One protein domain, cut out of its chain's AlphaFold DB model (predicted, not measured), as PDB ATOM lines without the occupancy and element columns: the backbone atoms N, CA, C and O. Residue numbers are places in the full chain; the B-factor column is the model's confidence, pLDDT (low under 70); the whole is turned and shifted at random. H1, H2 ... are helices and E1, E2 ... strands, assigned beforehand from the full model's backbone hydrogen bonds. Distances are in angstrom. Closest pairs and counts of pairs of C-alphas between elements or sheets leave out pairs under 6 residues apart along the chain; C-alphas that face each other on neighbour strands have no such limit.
ATOM      1  N   VAL A 141     117.506 130.258 102.885       22.39
ATOM      2  CA  VAL A 141     118.706 129.461 103.143       22.39
ATOM      3  C   VAL A 141     118.293 128.011 102.952       22.39
ATOM      4  O   VAL A 141     117.537 127.463 103.744       22.39
ATOM      5  N   GLU A 142     118.747 127.401 101.861       20.94
ATOM      6  CA  GLU A 142     118.373 126.042 101.448       20.94
ATOM      7  C   GLU A 142     118.819 124.941 102.432       20.94
ATOM      8  O   GLU A 142     118.540 123.779 102.175       20.94
ATOM      9  N   ASN A 143     119.473 125.258 103.560       21.05
ATOM     10  CA  ASN A 143     119.978 124.270 104.518       21.05
ATOM     11  C   ASN A 143     120.115 124.832 105.952       21.05
ATOM     12  O   ASN A 143     121.234 125.043 106.416       21.05
ATOM     13  N   LEU A 144     119.016 125.041 106.687       24.05
ATOM     14  CA  LEU A 144     119.073 125.114 108.156       24.05
ATOM     15  C   LEU A 144     118.415 123.853 108.736       24.05
ATOM     16  O   LEU A 144     117.207 123.793 108.926       24.05
ATOM     17  N   TYR A 145     119.231 122.821 108.955       22.38
ATOM     18  CA  TYR A 145     118.834 121.571 109.607       22.38
ATOM     19  C   TYR A 145     119.129 121.670 111.105       22.38
ATOM     20  O   TYR A 145     120.250 121.414 111.539       22.38
ATOM     21  N   ILE A 146     118.124 122.014 111.904       26.23
ATOM     22  CA  ILE A 146     118.216 121.952 113.365       26.23
ATOM     23  C   ILE A 146     117.700 120.568 113.802       26.23
ATOM     24  O   ILE A 146     116.517 120.357 114.049       26.23
ATOM     25  N   GLN A 147     118.590 119.568 113.820       22.09
ATOM     26  CA  GLN A 147     118.303 118.238 114.379       22.09
ATOM     27  C   GLN A 147     118.590 118.239 115.885       22.09
ATOM     28  O   GLN A 147     119.707 117.962 116.319       22.09
ATOM     29  N   LEU A 148     117.562 118.493 116.684       29.09
ATOM     30  CA  LEU A 148     117.647 118.505 118.147       29.09
ATOM     31  C   LEU A 148     117.098 117.193 118.702       29.09
ATOM     32  O   LEU A 148     116.171 116.641 118.119       29.09
ATOM     33  N   HIS A 149     117.714 116.624 119.736       23.41
ATOM     34  CA  HIS A 149     117.270 115.390 120.396       23.41
ATOM     35  C   HIS A 149     116.914 115.696 121.855       23.41
ATOM     36  O   HIS A 149     117.717 116.344 122.511       23.41
ATOM     37  N   ASN A 150     115.744 115.231 122.325       28.02
ATOM     38  CA  ASN A 150     115.245 115.306 123.710       28.02
ATOM     39  C   ASN A 150     115.238 116.716 124.327       28.02
ATOM     40  O   ASN A 150     116.085 117.031 125.153       28.02
ATOM     41  N   TRP A 151     114.293 117.577 123.943       37.78
ATOM     42  CA  TRP A 151     114.181 118.912 124.556       37.78
ATOM     43  C   TRP A 151     113.044 118.998 125.580       37.78
ATOM     44  O   TRP A 151     111.968 118.425 125.369       37.78
ATOM     45  N   ARG A 152     113.320 119.761 126.650       32.66
ATOM     46  CA  ARG A 152     112.352 120.455 127.505       32.66
ATOM     47  C   ARG A 152     112.378 121.932 127.116       32.66
ATOM     48  O   ARG A 152     113.421 122.568 127.238       32.66
ATOM     49  N   LEU A 153     111.266 122.450 126.610       40.84
ATOM     50  CA  LEU A 153     111.083 123.884 126.381       40.84
ATOM     51  C   LEU A 153     110.218 124.426 127.515       40.84
ATOM     52  O   LEU A 153     109.106 123.941 127.677       40.84
ATOM     53  N   THR A 154     110.715 125.406 128.265       38.72
ATOM     54  CA  THR A 154     109.947 126.096 129.304       38.72
ATOM     55  C   THR A 154     109.782 127.555 128.892       38.72
ATOM     56  O   THR A 154     110.752 128.308 128.848       38.72
ATOM     57  N   VAL A 155     108.556 127.941 128.548       49.47
ATOM     58  CA  VAL A 155     108.150 129.327 128.302       49.47
ATOM     59  C   VAL A 155     107.308 129.748 129.496       49.47
ATOM     60  O   VAL A 155     106.109 129.494 129.539       49.47
ATOM     61  N   THR A 156     107.948 130.338 130.499       40.38
ATOM     62  CA  THR A 156     107.277 130.801 131.716       40.38
ATOM     63  C   THR A 156     107.481 132.292 131.878       40.38
ATOM     64  O   THR A 156     108.604 132.777 131.779       40.38
ATOM     65  N   ASN A 157     106.405 133.011 132.178       40.97
ATOM     66  CA  ASN A 157     106.497 134.332 132.773       40.97
ATOM     67  C   ASN A 157     106.404 134.134 134.290       40.97
ATOM     68  O   ASN A 157     105.338 133.809 134.802       40.97
ATOM     69  N   SER A 158     107.530 134.202 134.993       38.25
ATOM     70  CA  SER A 158     107.578 133.998 136.444       38.25
ATOM     71  C   SER A 158     107.979 135.282 137.155       38.25
ATOM     72  O   SER A 158     108.857 135.253 138.008       38.25
ATOM     73  N   GLU A 181     107.408 121.134 113.800       82.44
ATOM     74  CA  GLU A 181     108.753 120.933 113.245       82.44
ATOM     75  C   GLU A 181     109.756 120.396 114.284       82.44
ATOM     76  O   GLU A 181     110.774 119.792 113.924       82.44
ATOM     77  N   PHE A 182     109.460 120.524 115.582       78.81
ATOM     78  CA  PHE A 182     110.302 120.019 116.664       78.81
ATOM     79  C   PHE A 182     110.078 118.525 116.902       78.81
ATOM     80  O   PHE A 182     109.645 118.093 117.964       78.81
ATOM     81  N   THR A 183     110.442 117.709 115.913       84.06
ATOM     82  CA  THR A 183     110.217 116.246 115.874       84.06
ATOM     83  C   THR A 183     110.771 115.427 117.050       84.06
ATOM     84  O   THR A 183     110.540 114.220 117.101       84.06
ATOM     85  N   LYS A 184     111.538 116.036 117.965       79.88
ATOM     86  CA  LYS A 184     112.068 115.387 119.178       79.88
ATOM     87  C   LYS A 184     111.759 116.154 120.466       79.88
ATOM     88  O   LYS A 184     112.381 115.887 121.496       79.88
ATOM     89  N   LEU A 185     110.859 117.136 120.407       81.56
ATOM     90  CA  LEU A 185     110.329 117.796 121.595       81.56
ATOM     91  C   LEU A 185     109.460 116.781 122.332       81.56
ATOM     92  O   LEU A 185     108.471 116.304 121.778       81.56
ATOM     93  N   ALA A 186     109.872 116.434 123.547       85.94
ATOM     94  CA  ALA A 186     109.183 115.458 124.384       85.94
ATOM     95  C   ALA A 186     108.523 116.116 125.599       85.94
ATOM     96  O   ALA A 186     107.538 115.590 126.106       85.94
ATOM     97  N   HIS A 187     109.035 117.263 126.050       87.12
ATOM     98  CA  HIS A 187     108.490 118.011 127.176       87.12
ATOM     99  C   HIS A 187     108.317 119.477 126.774       87.12
ATOM    100  O   HIS A 187     109.272 120.129 126.347       87.12
ATOM    101  N   LEU A 188     107.103 119.991 126.916       87.00
ATOM    102  CA  LEU A 188     106.791 121.406 126.781       87.00
ATOM    103  C   LEU A 188     106.155 121.911 128.073       87.00
ATOM    104  O   LEU A 188     105.195 121.319 128.544       87.00
ATOM    105  N   GLU A 189     106.671 123.003 128.611       87.12
ATOM    106  CA  GLU A 189     106.078 123.782 129.691       87.12
ATOM    107  C   GLU A 189     105.826 125.194 129.169       87.12
ATOM    108  O   GLU A 189     106.723 125.821 128.607       87.12
ATOM    109  N   VAL A 190     104.590 125.669 129.269       85.44
ATOM    110  CA  VAL A 190     104.137 126.895 128.606       85.44
ATOM    111  C   VAL A 190     103.066 127.580 129.449       85.44
ATOM    112  O   VAL A 190     102.293 126.901 130.123       85.44
ATOM    113  N   THR A 191     103.003 128.911 129.438       84.12
ATOM    114  CA  THR A 191     101.875 129.622 130.061       84.12
ATOM    115  C   THR A 191     100.606 129.501 129.221       84.12
ATOM    116  O   THR A 191     100.659 129.274 128.008       84.12
ATOM    117  N   TYR A 192      99.454 129.647 129.866       85.94
ATOM    118  CA  TYR A 192      98.151 129.612 129.210       85.94
ATOM    119  C   TYR A 192      98.048 130.593 128.031       85.94
ATOM    120  O   TYR A 192      97.613 130.216 126.941       85.94
ATOM    121  N   GLU A 193      98.529 131.819 128.205       81.75
ATOM    122  CA  GLU A 193      98.439 132.907 127.227       81.75
ATOM    123  C   GLU A 193      99.285 132.608 125.986       81.75
ATOM    124  O   GLU A 193      98.833 132.773 124.852       81.75
ATOM    125  N   ALA A 194     100.491 132.065 126.191       83.00
ATOM    126  CA  ALA A 194     101.358 131.623 125.103       83.00
ATOM    127  C   ALA A 194     100.771 130.423 124.343       83.00
ATOM    128  O   ALA A 194     101.145 130.188 123.193       83.00
ATOM    129  N   LEU A 195      99.869 129.658 124.955       87.31
ATOM    130  CA  LEU A 195      99.234 128.514 124.317       87.31
ATOM    131  C   LEU A 195      97.950 128.896 123.568       87.31
ATOM    132  O   LEU A 195      97.792 128.506 122.409       87.31
ATOM    133  N   LEU A 196      97.043 129.631 124.216       84.00
ATOM    134  CA  LEU A 196      95.663 129.824 123.753       84.00
ATOM    135  C   LEU A 196      95.272 131.278 123.492       84.00
ATOM    136  O   LEU A 196      94.293 131.490 122.780       84.00
ATOM    137  N   SER A 197      96.050 132.265 123.950       81.12
ATOM    138  CA  SER A 197      95.612 133.667 124.083       81.12
ATOM    139  C   SER A 197      94.511 133.850 125.135       81.12
ATOM    140  O   SER A 197      93.717 132.945 125.400       81.12
ATOM    141  N   ASP A 198      94.385 135.069 125.661       73.31
ATOM    142  CA  ASP A 198      93.282 135.439 126.568       73.31
ATOM    143  C   ASP A 198      91.909 135.401 125.887       73.31
ATOM    144  O   ASP A 198      90.888 135.154 126.520       73.31
ATOM    145  N   ASP A 199      91.888 135.594 124.568       72.88
ATOM    146  CA  ASP A 199      90.664 135.638 123.776       72.88
ATOM    147  C   ASP A 199      90.106 134.249 123.419       72.88
ATOM    148  O   ASP A 199      89.138 134.186 122.665       72.88
ATOM    149  N   TYR A 200      90.677 133.124 123.874       74.12
ATOM    150  CA  TYR A 200      90.158 131.787 123.537       74.12
ATOM    151  C   TYR A 200      88.755 131.548 124.136       74.12
ATOM    152  O   TYR A 200      88.536 131.851 125.311       74.12
ATOM    153  N   PRO A 201      87.782 130.988 123.382       60.59
ATOM    154  CA  PRO A 201      87.874 130.412 122.027       60.59
ATOM    155  C   PRO A 201      87.663 131.395 120.850       60.59
ATOM    156  O   PRO A 201      87.529 130.981 119.698       60.59
ATOM    157  N   GLY A 202      87.609 132.703 121.099       61.78
ATOM    158  CA  GLY A 202      87.347 133.763 120.116       61.78
ATOM    159  C   GLY A 202      88.463 134.030 119.095       61.78
ATOM    160  O   GLY A 202      88.159 134.356 117.942       61.78
ATOM    161  N   VAL A 203      89.733 133.847 119.464       65.25
ATOM    162  CA  VAL A 203      90.856 133.763 118.512       65.25
ATOM    163  C   VAL A 203      91.223 132.293 118.375       65.25
ATOM    164  O   VAL A 203      91.590 131.648 119.351       65.25
ATOM    165  N   ALA A 204      91.081 131.744 117.167       58.69
ATOM    166  CA  ALA A 204      91.361 130.334 116.928       58.69
ATOM    167  C   ALA A 204      92.834 130.045 117.247       58.69
ATOM    168  O   ALA A 204      93.723 130.440 116.487       58.69
ATOM    169  N   ALA A 205      93.075 129.342 118.356       70.62
ATOM    170  CA  ALA A 205      94.351 128.699 118.611       70.62
ATOM    171  C   ALA A 205      94.732 127.853 117.386       70.62
ATOM    172  O   ALA A 205      93.867 127.338 116.662       70.62
ATOM    173  N   ALA A 206      96.032 127.727 117.120       79.31
ATOM    174  CA  ALA A 206      96.483 126.883 116.025       79.31
ATOM    175  C   ALA A 206      95.929 125.458 116.222       79.31
ATOM    176  O   ALA A 206      95.942 124.951 117.349       79.31
ATOM    177  N   PRO A 207      95.450 124.784 115.156       87.69
ATOM    178  CA  PRO A 207      94.962 123.418 115.275       87.69
ATOM    179  C   PRO A 207      96.009 122.540 115.961       87.69
ATOM    180  O   PRO A 207      97.185 122.605 115.616       87.69
ATOM    181  N   ILE A 208      95.596 121.663 116.872       91.56
ATOM    182  CA  ILE A 208      96.517 120.879 117.718       91.56
ATOM    183  C   ILE A 208      97.573 120.102 116.916       91.56
ATOM    184  O   ILE A 208      98.735 120.029 117.308       91.56
ATOM    185  N   LYS A 209      97.189 119.592 115.741       90.44
ATOM    186  CA  LYS A 209      98.078 118.902 114.785       90.44
ATOM    187  C   LYS A 209      99.196 119.790 114.201       90.44
ATOM    188  O   LYS A 209     100.188 119.275 113.701       90.44
ATOM    189  N   GLU A 210      98.981 121.101 114.158       88.50
ATOM    190  CA  GLU A 210      99.932 122.117 113.686       88.50
ATOM    191  C   GLU A 210     100.712 122.702 114.868       88.50
ATOM    192  O   GLU A 210     101.888 123.042 114.726       88.50
ATOM    193  N   LEU A 211     100.074 122.750 116.041       89.88
ATOM    194  CA  LEU A 211     100.641 123.289 117.264       89.88
ATOM    195  C   LEU A 211     101.722 122.391 117.861       89.88
ATOM    196  O   LEU A 211     102.771 122.911 118.216       89.88
ATOM    197  N   PHE A 212     101.520 121.072 117.938       93.00
ATOM    198  CA  PHE A 212     102.466 120.168 118.605       93.00
ATOM    199  C   PHE A 212     103.086 119.123 117.672       93.00
ATOM    200  O   PHE A 212     102.437 118.649 116.736       93.00
ATOM    201  N   PRO A 213     104.336 118.704 117.939       92.62
ATOM    202  CA  PRO A 213     104.924 117.551 117.281       92.62
ATOM    203  C   PRO A 213     104.373 116.243 117.881       92.62
ATOM    204  O   PRO A 213     104.075 116.189 119.075       92.62
ATOM    205  N   PRO A 214     104.310 115.146 117.101       94.75
ATOM    206  CA  PRO A 214     103.793 113.856 117.574       94.75
ATOM    207  C   PRO A 214     104.640 113.218 118.687       94.75
ATOM    208  O   PRO A 214     104.163 112.306 119.352       94.75
ATOM    209  N   SER A 215     105.878 113.691 118.878       91.44
ATOM    210  CA  SER A 215     106.831 113.213 119.885       91.44
ATOM    211  C   SER A 215     106.590 113.756 121.295       91.44
ATOM    212  O   SER A 215     107.338 113.402 122.208       91.44
ATOM    213  N   ILE A 216     105.635 114.675 121.471       94.00
ATOM    214  CA  ILE A 216     105.359 115.286 122.774       94.00
ATOM    215  C   ILE A 216     104.851 114.216 123.748       94.00
ATOM    216  O   ILE A 216     103.957 113.451 123.410       94.00
ATOM    217  N   ARG A 217     105.435 114.161 124.949       92.75
ATOM    218  CA  ARG A 217     105.117 113.191 126.013       92.75
ATOM    219  C   ARG A 217     104.556 113.853 127.262       92.75
ATOM    220  O   ARG A 217     103.647 113.314 127.881       92.75
ATOM    221  N   LEU A 218     105.083 115.019 127.615       90.06
ATOM    222  CA  LEU A 218     104.654 115.807 128.764       90.06
ATOM    223  C   LEU A 218     104.345 117.236 128.318       90.06
ATOM    224  O   LEU A 218     105.210 117.909 127.750       90.06
ATOM    225  N   LEU A 219     103.125 117.686 128.592       93.06
ATOM    226  CA  LEU A 219     102.699 119.069 128.417       93.06
ATOM    227  C   LEU A 219     102.379 119.667 129.786       93.06
ATOM    228  O   LEU A 219     101.526 119.151 130.495       93.06
ATOM    229  N   VAL A 220     103.037 120.756 130.154       90.44
ATOM    230  CA  VAL A 220     102.772 121.513 131.376       90.44
ATOM    231  C   VAL A 220     102.183 122.862 130.979       90.44
ATOM    232  O   VAL A 220     102.798 123.589 130.200       90.44
ATOM    233  N   ILE A 221     101.004 123.189 131.499       90.00
ATOM    234  CA  ILE A 221     100.325 124.467 131.274       90.00
ATOM    235  C   ILE A 221     100.323 125.230 132.593       90.00
ATOM    236  O   ILE A 221      99.752 124.766 133.581       90.00
ATOM    237  N   CYS A 222     100.982 126.383 132.612       83.94
ATOM    238  CA  CYS A 222     101.067 127.250 133.782       83.94
ATOM    239  C   CYS A 222      99.949 128.294 133.761       83.94
ATOM    240  O   CYS A 222      99.688 128.881 132.711       83.94
ATOM    241  N   ASN A 223      99.349 128.543 134.927       82.69
ATOM    242  CA  ASN A 223      98.280 129.526 135.139       82.69
ATOM    243  C   ASN A 223      97.089 129.361 134.170       82.69
ATOM    244  O   ASN A 223      96.676 130.327 133.530       82.69
ATOM    245  N   PRO A 224      96.551 128.142 133.984       85.75
ATOM    246  CA  PRO A 224      95.447 127.931 133.060       85.75
ATOM    247  C   PRO A 224      94.154 128.607 133.524       85.75
ATOM    248  O   PRO A 224      93.773 128.522 134.690       85.75
ATOM    249  N   MET A 225      93.439 129.204 132.569       84.50
ATOM    250  CA  MET A 225      92.078 129.712 132.750       84.50
ATOM    251  C   MET A 225      91.031 128.600 132.539       84.50
ATOM    252  O   MET A 225      91.323 127.557 131.957       84.50
ATOM    253  N   LEU A 226      89.783 128.804 132.987       81.88
ATOM    254  CA  LEU A 226      88.713 127.784 132.925       81.88
ATOM    255  C   LEU A 226      88.388 127.297 131.500       81.88
ATOM    256  O   LEU A 226      88.057 126.132 131.291       81.88
ATOM    257  N   ASN A 227      88.518 128.167 130.502       83.62
ATOM    258  CA  ASN A 227      88.360 127.830 129.082       83.62
ATOM    259  C   ASN A 227      89.437 126.856 128.554       83.62
ATOM    260  O   ASN A 227      89.232 126.265 127.492       83.62
ATOM    261  N   VAL A 228      90.520 126.584 129.302       86.50
ATOM    262  CA  VAL A 228      91.462 125.496 128.976       86.50
ATOM    263  C   VAL A 228      90.746 124.148 128.865       86.50
ATOM    264  O   VAL A 228      91.195 123.283 128.124       86.50
ATOM    265  N   LEU A 229      89.625 123.952 129.574       85.50
ATOM    266  CA  LEU A 229      88.880 122.690 129.573       85.50
ATOM    267  C   LEU A 229      88.285 122.366 128.197       85.50
ATOM    268  O   LEU A 229      88.325 121.213 127.765       85.50
ATOM    269  N   GLU A 230      87.780 123.378 127.486       85.94
ATOM    270  CA  GLU A 230      87.282 123.214 126.114       85.94
ATOM    271  C   GLU A 230      88.428 122.809 125.179       85.94
ATOM    272  O   GLU A 230      88.317 121.831 124.433       85.94
ATOM    273  N   TRP A 231      89.577 123.474 125.321       90.44
ATOM    274  CA  TRP A 231      90.777 123.148 124.560       90.44
ATOM    275  C   TRP A 231      91.329 121.750 124.878       90.44
ATOM    276  O   TRP A 231      91.753 121.024 123.976       90.44
ATOM    277  N   LEU A 232      91.284 121.315 126.141       90.19
ATOM    278  CA  LEU A 232      91.634 119.944 126.517       90.19
ATOM    279  C   LEU A 232      90.696 118.938 125.839       90.19
ATOM    280  O   LEU A 232      91.158 117.898 125.373       90.19
ATOM    281  N   GLY A 233      89.411 119.262 125.684       88.94
ATOM    282  CA  GLY A 233      88.483 118.477 124.867       88.94
ATOM    283  C   GLY A 233      88.955 118.324 123.414       88.94
ATOM    284  O   GLY A 233      88.952 117.212 122.872       88.94
ATOM    285  N   GLU A 234      89.432 119.406 122.793       90.94
ATOM    286  CA  GLU A 234      90.034 119.363 121.451       90.94
ATOM    287  C   GLU A 234      91.323 118.522 121.409       90.94
ATOM    288  O   GLU A 234      91.557 117.778 120.444       90.94
ATOM    289  N   LEU A 235      92.150 118.605 122.460       91.50
ATOM    290  CA  LEU A 235      93.392 117.838 122.617       91.50
ATOM    291  C   LEU A 235      93.111 116.344 122.663       91.50
ATOM    292  O   LEU A 235      93.729 115.575 121.917       91.50
ATOM    293  N   LEU A 236      92.120 115.945 123.454       89.88
ATOM    294  CA  LEU A 236      91.676 114.561 123.540       89.88
ATOM    295  C   LEU A 236      91.071 114.075 122.220       89.88
ATOM    296  O   LEU A 236      91.398 112.977 121.758       89.88
ATOM    297  N   ALA A 237      90.266 114.900 121.546       90.38
ATOM    298  CA  ALA A 237      89.744 114.577 120.216       90.38
ATOM    299  C   ALA A 237      90.866 114.398 119.169       90.38
ATOM    300  O   ALA A 237      90.714 113.644 118.203       90.38
ATOM    301  N   SER A 238      92.013 115.047 119.382       92.00
ATOM    302  CA  SER A 238      93.197 114.997 118.516       92.00
ATOM    303  C   SER A 238      94.223 113.933 118.925       92.00
ATOM    304  O   SER A 238      95.298 113.865 118.323       92.00
ATOM    305  N   ARG A 239      93.907 113.056 119.889       90.38
ATOM    306  CA  ARG A 239      94.830 112.053 120.457       90.38
ATOM    307  C   ARG A 239      95.577 111.213 119.421       90.38
ATOM    308  O   ARG A 239      96.752 110.915 119.605       90.38
ATOM    309  N   ALA A 240      94.926 110.861 118.313       93.31
ATOM    310  CA  ALA A 240      95.548 110.078 117.243       93.31
ATOM    311  C   ALA A 240      96.800 110.748 116.628       93.31
ATOM    312  O   ALA A 240      97.637 110.051 116.059       93.31
ATOM    313  N   TYR A 241      96.930 112.076 116.739       94.44
ATOM    314  CA  TYR A 241      98.078 112.844 116.241       94.44
ATOM    315  C   TYR A 241      99.216 112.975 117.250       94.44
ATOM    316  O   TYR A 241     100.349 113.226 116.849       94.44
ATOM    317  N   LEU A 242      98.923 112.792 118.534       95.00
ATOM    318  CA  LEU A 242      99.885 112.911 119.622       95.00
ATOM    319  C   LEU A 242     100.002 111.554 120.310       95.00
ATOM    320  O   LEU A 242      99.590 111.450 121.457       95.00
ATOM    321  N   PRO A 243     100.470 110.492 119.629       94.94
ATOM    322  CA  PRO A 243     100.437 109.129 120.162       94.94
ATOM    323  C   PRO A 243     101.283 108.958 121.428       94.94
ATOM    324  O   PRO A 243     100.957 108.110 122.256       94.94
ATOM    325  N   ASP A 244     102.320 109.780 121.587       94.88
ATOM    326  CA  ASP A 244     103.274 109.678 122.689       94.88
ATOM    327  C   ASP A 244     102.885 110.550 123.896       94.88
ATOM    328  O   ASP A 244     103.522 110.439 124.937       94.88
ATOM    329  N   LEU A 245     101.839 111.388 123.800       95.06
ATOM    330  CA  LEU A 245     101.436 112.268 124.906       95.06
ATOM    331  C   LEU A 245     100.946 111.425 126.089       95.06
ATOM    332  O   LEU A 245      99.974 110.687 125.967       95.06
ATOM    333  N   GLU A 246     101.630 111.489 127.218       93.00
ATOM    334  CA  GLU A 246     101.343 110.674 128.402       93.00
ATOM    335  C   GLU A 246     100.663 111.519 129.479       93.00
ATOM    336  O   GLU A 246      99.668 111.083 130.056       93.00
ATOM    337  N   ILE A 247     101.180 112.729 129.717       92.06
ATOM    338  CA  ILE A 247     100.799 113.566 130.856       92.06
ATOM    339  C   ILE A 247     100.498 114.994 130.395       92.06
ATOM    340  O   ILE A 247     101.283 115.596 129.652       92.06
ATOM    341  N   VAL A 248      99.396 115.549 130.897       93.06
ATOM    342  CA  VAL A 248      99.111 116.987 130.882       93.06
ATOM    343  C   VAL A 248      99.065 117.486 132.325       93.06
ATOM    344  O   VAL A 248      98.212 117.076 133.104       93.06
ATOM    345  N   LEU A 249      99.997 118.358 132.694       90.38
ATOM    346  CA  LEU A 249     100.097 118.941 134.028       90.38
ATOM    347  C   LEU A 249      99.566 120.376 133.997       90.38
ATOM    348  O   LEU A 249     100.113 121.223 133.295       90.38
ATOM    349  N   LEU A 250      98.527 120.656 134.770       90.88
ATOM    350  CA  LEU A 250      97.927 121.977 134.920       90.88
ATOM    351  C   LEU A 250      98.440 122.576 136.231       90.88
ATOM    352  O   LEU A 250      98.032 122.153 137.313       90.88
ATOM    353  N   LYS A 251      99.382 123.515 136.139       86.19
ATOM    354  CA  LYS A 251      99.983 124.174 137.303       86.19
ATOM    355  C   LYS A 251      99.206 125.419 137.678       86.19
ATOM    356  O   LYS A 251      98.914 126.234 136.808       86.19
ATOM    357  N   HIS A 252      98.972 125.595 138.972       81.56
ATOM    358  CA  HIS A 252      98.221 126.722 139.526       81.56
ATOM    359  C   HIS A 252      96.774 126.780 139.014       81.56
ATOM    360  O   HIS A 252      96.188 127.850 138.933       81.56
ATOM    361  N   MET A 253      96.198 125.626 138.655       76.75
ATOM    362  CA  MET A 253      94.785 125.534 138.293       76.75
ATOM    363  C   MET A 253      93.938 125.202 139.516       76.75
ATOM    364  O   MET A 253      94.310 124.341 140.317       76.75
ATOM    365  N   TYR A 254      92.769 125.829 139.610       68.94
ATOM    366  CA  TYR A 254      91.752 125.440 140.575       68.94
ATOM    367  C   TYR A 254      91.108 124.091 140.180       68.94
ATOM    368  O   TYR A 254      90.931 123.797 138.994       68.94
ATOM    369  N   PRO A 255      90.790 123.229 141.153       60.12
ATOM    370  CA  PRO A 255      90.396 121.845 140.913       60.12
ATOM    371  C   PRO A 255      88.963 121.754 140.378       60.12
ATOM    372  O   PRO A 255      88.010 121.667 141.137       60.12
ATOM    373  N   ALA A 256      88.820 121.735 139.051       57.59
ATOM    374  CA  ALA A 256      87.536 121.532 138.368       57.59
ATOM    375  C   ALA A 256      87.546 120.341 137.387       57.59
ATOM    376  O   ALA A 256      86.649 120.205 136.558       57.59
ATOM    377  N   VAL A 257      88.562 119.470 137.433       58.81
ATOM    378  CA  VAL A 257      88.726 118.403 136.433       58.81
ATOM    379  C   VAL A 257      88.377 117.041 137.025       58.81
ATOM    380  O   VAL A 257      89.247 116.364 137.563       58.81
ATOM    381  N   THR A 258      87.118 116.616 136.904       56.97
ATOM    382  CA  THR A 258      86.707 115.236 137.247       56.97
ATOM    383  C   THR A 258      86.513 114.339 136.021       56.97
ATOM    384  O   THR A 258      86.553 113.122 136.149       56.97
ATOM    385  N   ASP A 259      86.367 114.905 134.818       61.75
ATOM    386  CA  ASP A 259      85.753 114.172 133.696       61.75
ATOM    387  C   ASP A 259      86.727 113.737 132.578       61.75
ATOM    388  O   ASP A 259      86.297 113.289 131.515       61.75
ATOM    389  N   LEU A 260      88.046 113.848 132.781       65.62
ATOM    390  CA  LEU A 260      89.049 113.577 131.732       65.62
ATOM    391  C   LEU A 260      89.853 112.272 131.928       65.62
ATOM    392  O   LEU A 260      90.685 111.929 131.080       65.62
ATOM    393  N   GLU A 261      89.572 111.512 132.992       65.12
ATOM    394  CA  GLU A 261      90.321 110.302 133.382       65.12
ATOM    395  C   GLU A 261      90.217 109.145 132.365       65.12
ATOM    396  O   GLU A 261      91.152 108.357 132.207       65.12
ATOM    397  N   ASP A 262      89.127 109.068 131.593       68.69
ATOM    398  CA  ASP A 262      88.864 107.952 130.667       68.69
ATOM    399  C   ASP A 262      89.633 108.034 129.330       68.69
ATOM    400  O   ASP A 262      89.507 107.165 128.461       68.69
ATOM    401  N   SER A 263      90.445 109.075 129.133       72.44
ATOM    402  CA  SER A 263      91.079 109.375 127.843       72.44
ATOM    403  C   SER A 263      92.443 108.705 127.612       72.44
ATOM    404  O   SER A 263      92.989 108.755 126.503       72.44
ATOM    405  N   GLY A 264      93.007 108.059 128.639       79.81
ATOM    406  CA  GLY A 264      94.347 107.463 128.586       79.81
ATOM    407  C   GLY A 264      95.489 108.489 128.506       79.81
ATOM    408  O   GLY A 264      96.612 108.114 128.163       79.81
ATOM    409  N   ILE A 265      95.196 109.763 128.776       83.94
ATOM    410  CA  ILE A 265      96.165 110.805 129.119       83.94
ATOM    411  C   ILE A 265      95.960 111.107 130.601       83.94
ATOM    412  O   ILE A 265      94.833 111.350 131.031       83.94
ATOM    413  N   GLU A 266      97.035 111.078 131.380       88.44
ATOM    414  CA  GLU A 266      96.980 111.453 132.789       88.44
ATOM    415  C   GLU A 266      96.943 112.981 132.888       88.44
ATOM    416  O   GLU A 266      97.865 113.661 132.432       88.44
ATOM    417  N   ILE A 267      95.867 113.526 133.456       87.06
ATOM    418  CA  ILE A 267      95.763 114.959 133.730       87.06
ATOM    419  C   ILE A 267      96.015 115.173 135.212       87.06
ATOM    420  O   ILE A 267      95.262 114.695 136.055       87.06
ATOM    421  N   ILE A 268      97.095 115.881 135.519       87.69
ATOM    422  CA  ILE A 268      97.507 116.179 136.887       87.69
ATOM    423  C   ILE A 268      97.256 117.661 137.119       87.69
ATOM    424  O   ILE A 268      97.707 118.495 136.337       87.69
ATOM    425  N   VAL A 269      96.562 117.999 138.199       84.62
ATOM    426  CA  VAL A 269      96.402 119.386 138.640       84.62
ATOM    427  C   VAL A 269      97.343 119.617 139.817       84.62
ATOM    428  O   VAL A 269      97.197 118.998 140.869       84.62
ATOM    429  N   GLU A 270      98.340 120.478 139.627       83.62
ATOM    430  CA  GLU A 270      99.250 120.902 140.688       83.62
ATOM    431  C   GLU A 270      98.790 122.260 141.210       83.62
ATOM    432  O   GLU A 270      98.948 123.289 140.552       83.62
ATOM    433  N   PHE A 271      98.214 122.253 142.407       76.75
ATOM    434  CA  PHE A 271      97.793 123.460 143.096       76.75
ATOM    435  C   PHE A 271      98.854 123.904 144.111       76.75
ATOM    436  O   PHE A 271      99.386 123.089 144.867       76.75
ATOM    437  N   VAL A 272      99.151 125.205 144.138       66.38
ATOM    438  CA  VAL A 272     100.083 125.812 145.096       66.38
ATOM    439  C   VAL A 272      99.311 126.840 145.919       66.38
ATOM    440  O   VAL A 272      99.155 127.977 145.492       66.38
ATOM    441  N   GLY A 273      98.818 126.427 147.089       69.81
ATOM    442  CA  GLY A 273      98.084 127.282 148.028       69.81
ATOM    443  C   GLY A 273      97.320 126.481 149.086       69.81
ATOM    444  O   GLY A 273      97.404 125.251 149.126       69.81
ATOM    445  N   GLU A 274      96.563 127.174 149.937       69.44
ATOM    446  CA  GLU A 274      95.572 126.545 150.817       69.44
ATOM    447  C   GLU A 274      94.251 126.380 150.060       69.44
ATOM    448  O   GLU A 274      93.843 127.270 149.323       69.44
ATOM    449  N   TRP A 275      93.606 125.223 150.211       62.91
ATOM    450  CA  TRP A 275      92.284 124.971 149.640       62.91
ATOM    451  C   TRP A 275      91.253 125.945 150.220       62.91
ATOM    452  O   TRP A 275      91.159 126.050 151.446       62.91
ATOM    453  N   ASN A 276      90.450 126.590 149.371       65.19
ATOM    454  CA  ASN A 276      89.287 127.361 149.809       65.19
ATOM    455  C   ASN A 276      88.000 126.556 149.555       65.19
ATOM    456  O   ASN A 276      87.758 126.102 148.441       65.19
ATOM    457  N   GLU A 277      87.178 126.374 150.593       66.25
ATOM    458  CA  GLU A 277      85.897 125.648 150.515       66.25
ATOM    459  C   GLU A 277      84.913 126.290 149.526       66.25
ATOM    460  O   GLU A 277      84.076 125.590 148.959       66.25
ATOM    461  N   ASP A 278      85.045 127.593 149.262       66.88
ATOM    462  CA  ASP A 278      84.195 128.308 148.308       66.88
ATOM    463  C   ASP A 278      84.440 127.871 146.849       66.88
ATOM    464  O   ASP A 278      83.598 128.125 145.991       66.88
ATOM    465  N   TRP A 279      85.550 127.179 146.555       64.06
ATOM    466  CA  TRP A 279      85.856 126.656 145.212       64.06
ATOM    467  C   TRP A 279      84.945 125.512 144.771       64.06
ATOM    468  O   TRP A 279      84.837 125.256 143.575       64.06
ATOM    469  N   ASP A 280      84.286 124.842 145.717       61.94
ATOM    470  CA  ASP A 280      83.299 123.800 145.429       61.94
ATOM    471  C   ASP A 280      81.906 124.380 145.093       61.94
ATOM    472  O   ASP A 280      80.982 123.622 144.782       61.94
ATOM    473  N   ASP A 281      81.711 125.705 145.169       67.81
ATOM    474  CA  ASP A 281      80.448 126.333 144.765       67.81
ATOM    475  C   ASP A 281      80.319 126.310 143.232       67.81
ATOM    476  O   ASP A 281      81.164 126.818 142.502       67.81
ATOM    477  N   GLU A 282      79.219 125.760 142.713       60.03
ATOM    478  CA  GLU A 282      78.911 125.758 141.273       60.03
ATOM    479  C   GLU A 282      78.787 127.177 140.681       60.03
ATOM    480  O   GLU A 282      78.840 127.355 139.463       60.03
ATOM    481  N   ASN A 283      78.601 128.189 141.534       67.19
ATOM    482  CA  ASN A 283      78.583 129.605 141.170       67.19
ATOM    483  C   ASN A 283      79.908 130.313 141.490       67.19
ATOM    484  O   ASN A 283      79.953 131.546 141.425       67.19
ATOM    485  N   TYR A 284      80.956 129.573 141.867       62.44
ATOM    486  CA  TYR A 284      82.271 130.128 142.151       62.44
ATOM    487  C   TYR A 284      82.847 130.783 140.892       62.44
ATOM    488  O   TYR A 284      83.073 130.135 139.869       62.44
ATOM    489  N   ASP A 285      83.081 132.091 140.982       64.00
ATOM    490  CA  ASP A 285      83.791 132.876 139.980       64.00
ATOM    491  C   ASP A 285      85.171 133.245 140.558       64.00
ATOM    492  O   ASP A 285      85.253 134.123 141.427       64.00
ATOM    493  N   PRO A 286      86.255 132.586 140.104       59.06
ATOM    494  CA  PRO A 286      87.605 132.825 140.610       59.06
ATOM    495  C   PRO A 286      88.032 134.292 140.481       59.06
ATOM    496  O   PRO A 286      88.671 134.838 141.381       59.06
ATOM    497  N   LEU A 287      87.616 134.961 139.398       53.12
ATOM    498  CA  LEU A 287      87.940 136.367 139.147       53.12
ATOM    499  C   LEU A 287      87.193 137.294 140.106       53.12
ATOM    500  O   LEU A 287      87.749 138.298 140.549       53.12
ATOM    501  N   ALA A 288      85.942 136.970 140.444       56.19
ATOM    502  CA  ALA A 288      85.159 137.775 141.375       56.19
ATOM    503  C   ALA A 288      85.784 137.784 142.777       56.19
ATOM    504  O   ALA A 288      85.783 138.827 143.428       56.19
ATOM    505  N   PHE A 289      86.346 136.661 143.232       54.72
ATOM    506  CA  PHE A 289      86.924 136.563 144.572       54.72
ATOM    507  C   PHE A 289      88.310 137.206 144.676       54.72
ATOM    508  O   PHE A 289      88.557 137.925 145.642       54.72
ATOM    509  N   GLU A 290      89.173 137.052 143.662       53.72
ATOM    510  CA  GLU A 290      90.448 137.787 143.609       53.72
ATOM    511  C   GLU A 290      90.209 139.307 143.619       53.72
ATOM    512  O   GLU A 290      90.904 140.045 144.324       53.72
ATOM    513  N   LEU A 291      89.160 139.772 142.926       48.84
ATOM    514  CA  LEU A 291      88.696 141.161 142.993       48.84
ATOM    515  C   LEU A 291      88.157 141.542 144.379       48.84
ATOM    516  O   LEU A 291      88.433 142.648 144.833       48.84
ATOM    517  N   PHE A 292      87.402 140.676 145.059       48.47
ATOM    518  CA  PHE A 292      86.855 140.972 146.389       48.47
ATOM    519  C   PHE A 292      87.932 141.014 147.481       48.47
ATOM    520  O   PHE A 292      87.937 141.966 148.258       48.47
ATOM    521  N   GLU A 293      88.884 140.077 147.502       53.31
ATOM    522  CA  GLU A 293      90.012 140.119 148.448       53.31
ATOM    523  C   GLU A 293      90.900 141.354 148.235       53.31
ATOM    524  O   GLU A 293      91.407 141.922 149.200       53.31
ATOM    525  N   HIS A 294      91.039 141.830 146.992       50.16
ATOM    526  CA  HIS A 294      91.798 143.050 146.689       50.16
ATOM    527  C   HIS A 294      91.004 144.352 146.912       50.16
ATOM    528  O   HIS A 294      91.603 145.427 146.993       50.16
ATOM    529  N   LEU A 295      89.670 144.285 147.002       42.66
ATOM    530  CA  LEU A 295      88.792 145.441 147.221       42.66
ATOM    531  C   LEU A 295      88.344 145.609 148.682       42.66
ATOM    532  O   LEU A 295      87.777 146.655 149.004       42.66
ATOM    533  N   GLU A 296      88.626 144.657 149.577       42.69
ATOM    534  CA  GLU A 296      88.475 144.833 151.031       42.69
ATOM    535  C   GLU A 296      89.638 145.645 151.654       42.69
ATOM    536  O   GLU A 296      90.318 145.205 152.584       42.69
ATOM    537  N   LEU A 297      89.825 146.877 151.155       43.34
ATOM    538  CA  LEU A 297      90.557 147.978 151.809       43.34
ATOM    539  C   LEU A 297      89.592 149.006 152.420       43.34
ATOM    540  O   LEU A 297      88.705 149.511 151.693       43.34
TER     541      LEU A 297
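This is residues 141 to 158 and 181 to 297 of the 297 residues of an uncharacterized protein of Massariosphaeria phaeospora (UniProt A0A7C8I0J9). A twisted wall of five parallel strands has H1, H2 and H3 over one side, H1 close in and H2 and H3 farther out, while the other side has no named helix. Past E5 a tail leads away to H4 and H5, where residues 290 to 297 stick out, and residues 141 to 150 trail off at the opposite end. The printed part has 135 residues, under half of them in named elements, in the order E1 E2 H1 H2 E3 H3 E4 E5 H4 H5; the sheet runs E1 E2 E3 E4 E5 and the class is mixed, helices and strands. It is only just compact, close to loose, with a radius of gyration of the C-alphas of 17.0 A, and elongated, spanning 61 by 35 by 28 A.

Find C-alpha 151 at (114.181, 118.912, 124.556), where E1, residues 151 to 155, begins its 12.6 A. E2, residues 185 to 191, covers 16.8 A; E3, 218 to 222, 13.0 A; E4, 247 to 251, 12.4 A; E5, 266 to 270, 12.5 A. Among the helices, H1 is residues 192 to 196 and 6.0 A long, H2 208 to 211 and 4.8 A, H4 277 to 280 and 6.0 A. H3, residues 228 to 237, runs 14.1 A from (91.462, 125.496, 128.976), and H5, 286 to 295, runs 14.3 A to (88.792, 145.441, 147.221).

Start at the parallel neighbours E2 and E3, 10 degrees apart in direction, where N 220 and O 188 are 2.8 A apart, within hydrogen-bond range. Look next at N 155 and O 189, 2.8 A, for E1 and E2; N 249 and O 219, 2.8 A, for E3 and E4; N 250 and O 268, 2.8 A, for E4 and E5. E2, H1 H2, E3 and E3, H3, E4 are strand-helix-strand units, parallel neighbour strands with helices between, each with a right-handed crossover. H1 is on the sheet at a height of 8.5 A. H3 is not on it, but only just, with 4 pairs of C-alphas within 10 A. H2 and H3 are close but not clearly touching, the closest C-alphas being those of Ile 208 and Leu 235, 6.6 A apart. H5 is apart from E5. In H1, H3 and H5 every O i to N i+4 pair is within hydrogen-bond range; H2 and H4 are too short for one.

The C-alphas farthest apart, those of Glu 142 and Leu 297, are 61.6 A apart. Residues 159 to 180 are not printed, and C-alphas 158 and 181 stand 26.7 A apart across the cut. The links H1 to H2 and E4 to E5 are long. Mean pLDDT of the printed part is 71.5; look for values under 70 at residues 141 to 158, 201 to 204, 254 to 262 and 272 to 297, among which 57 residues are low.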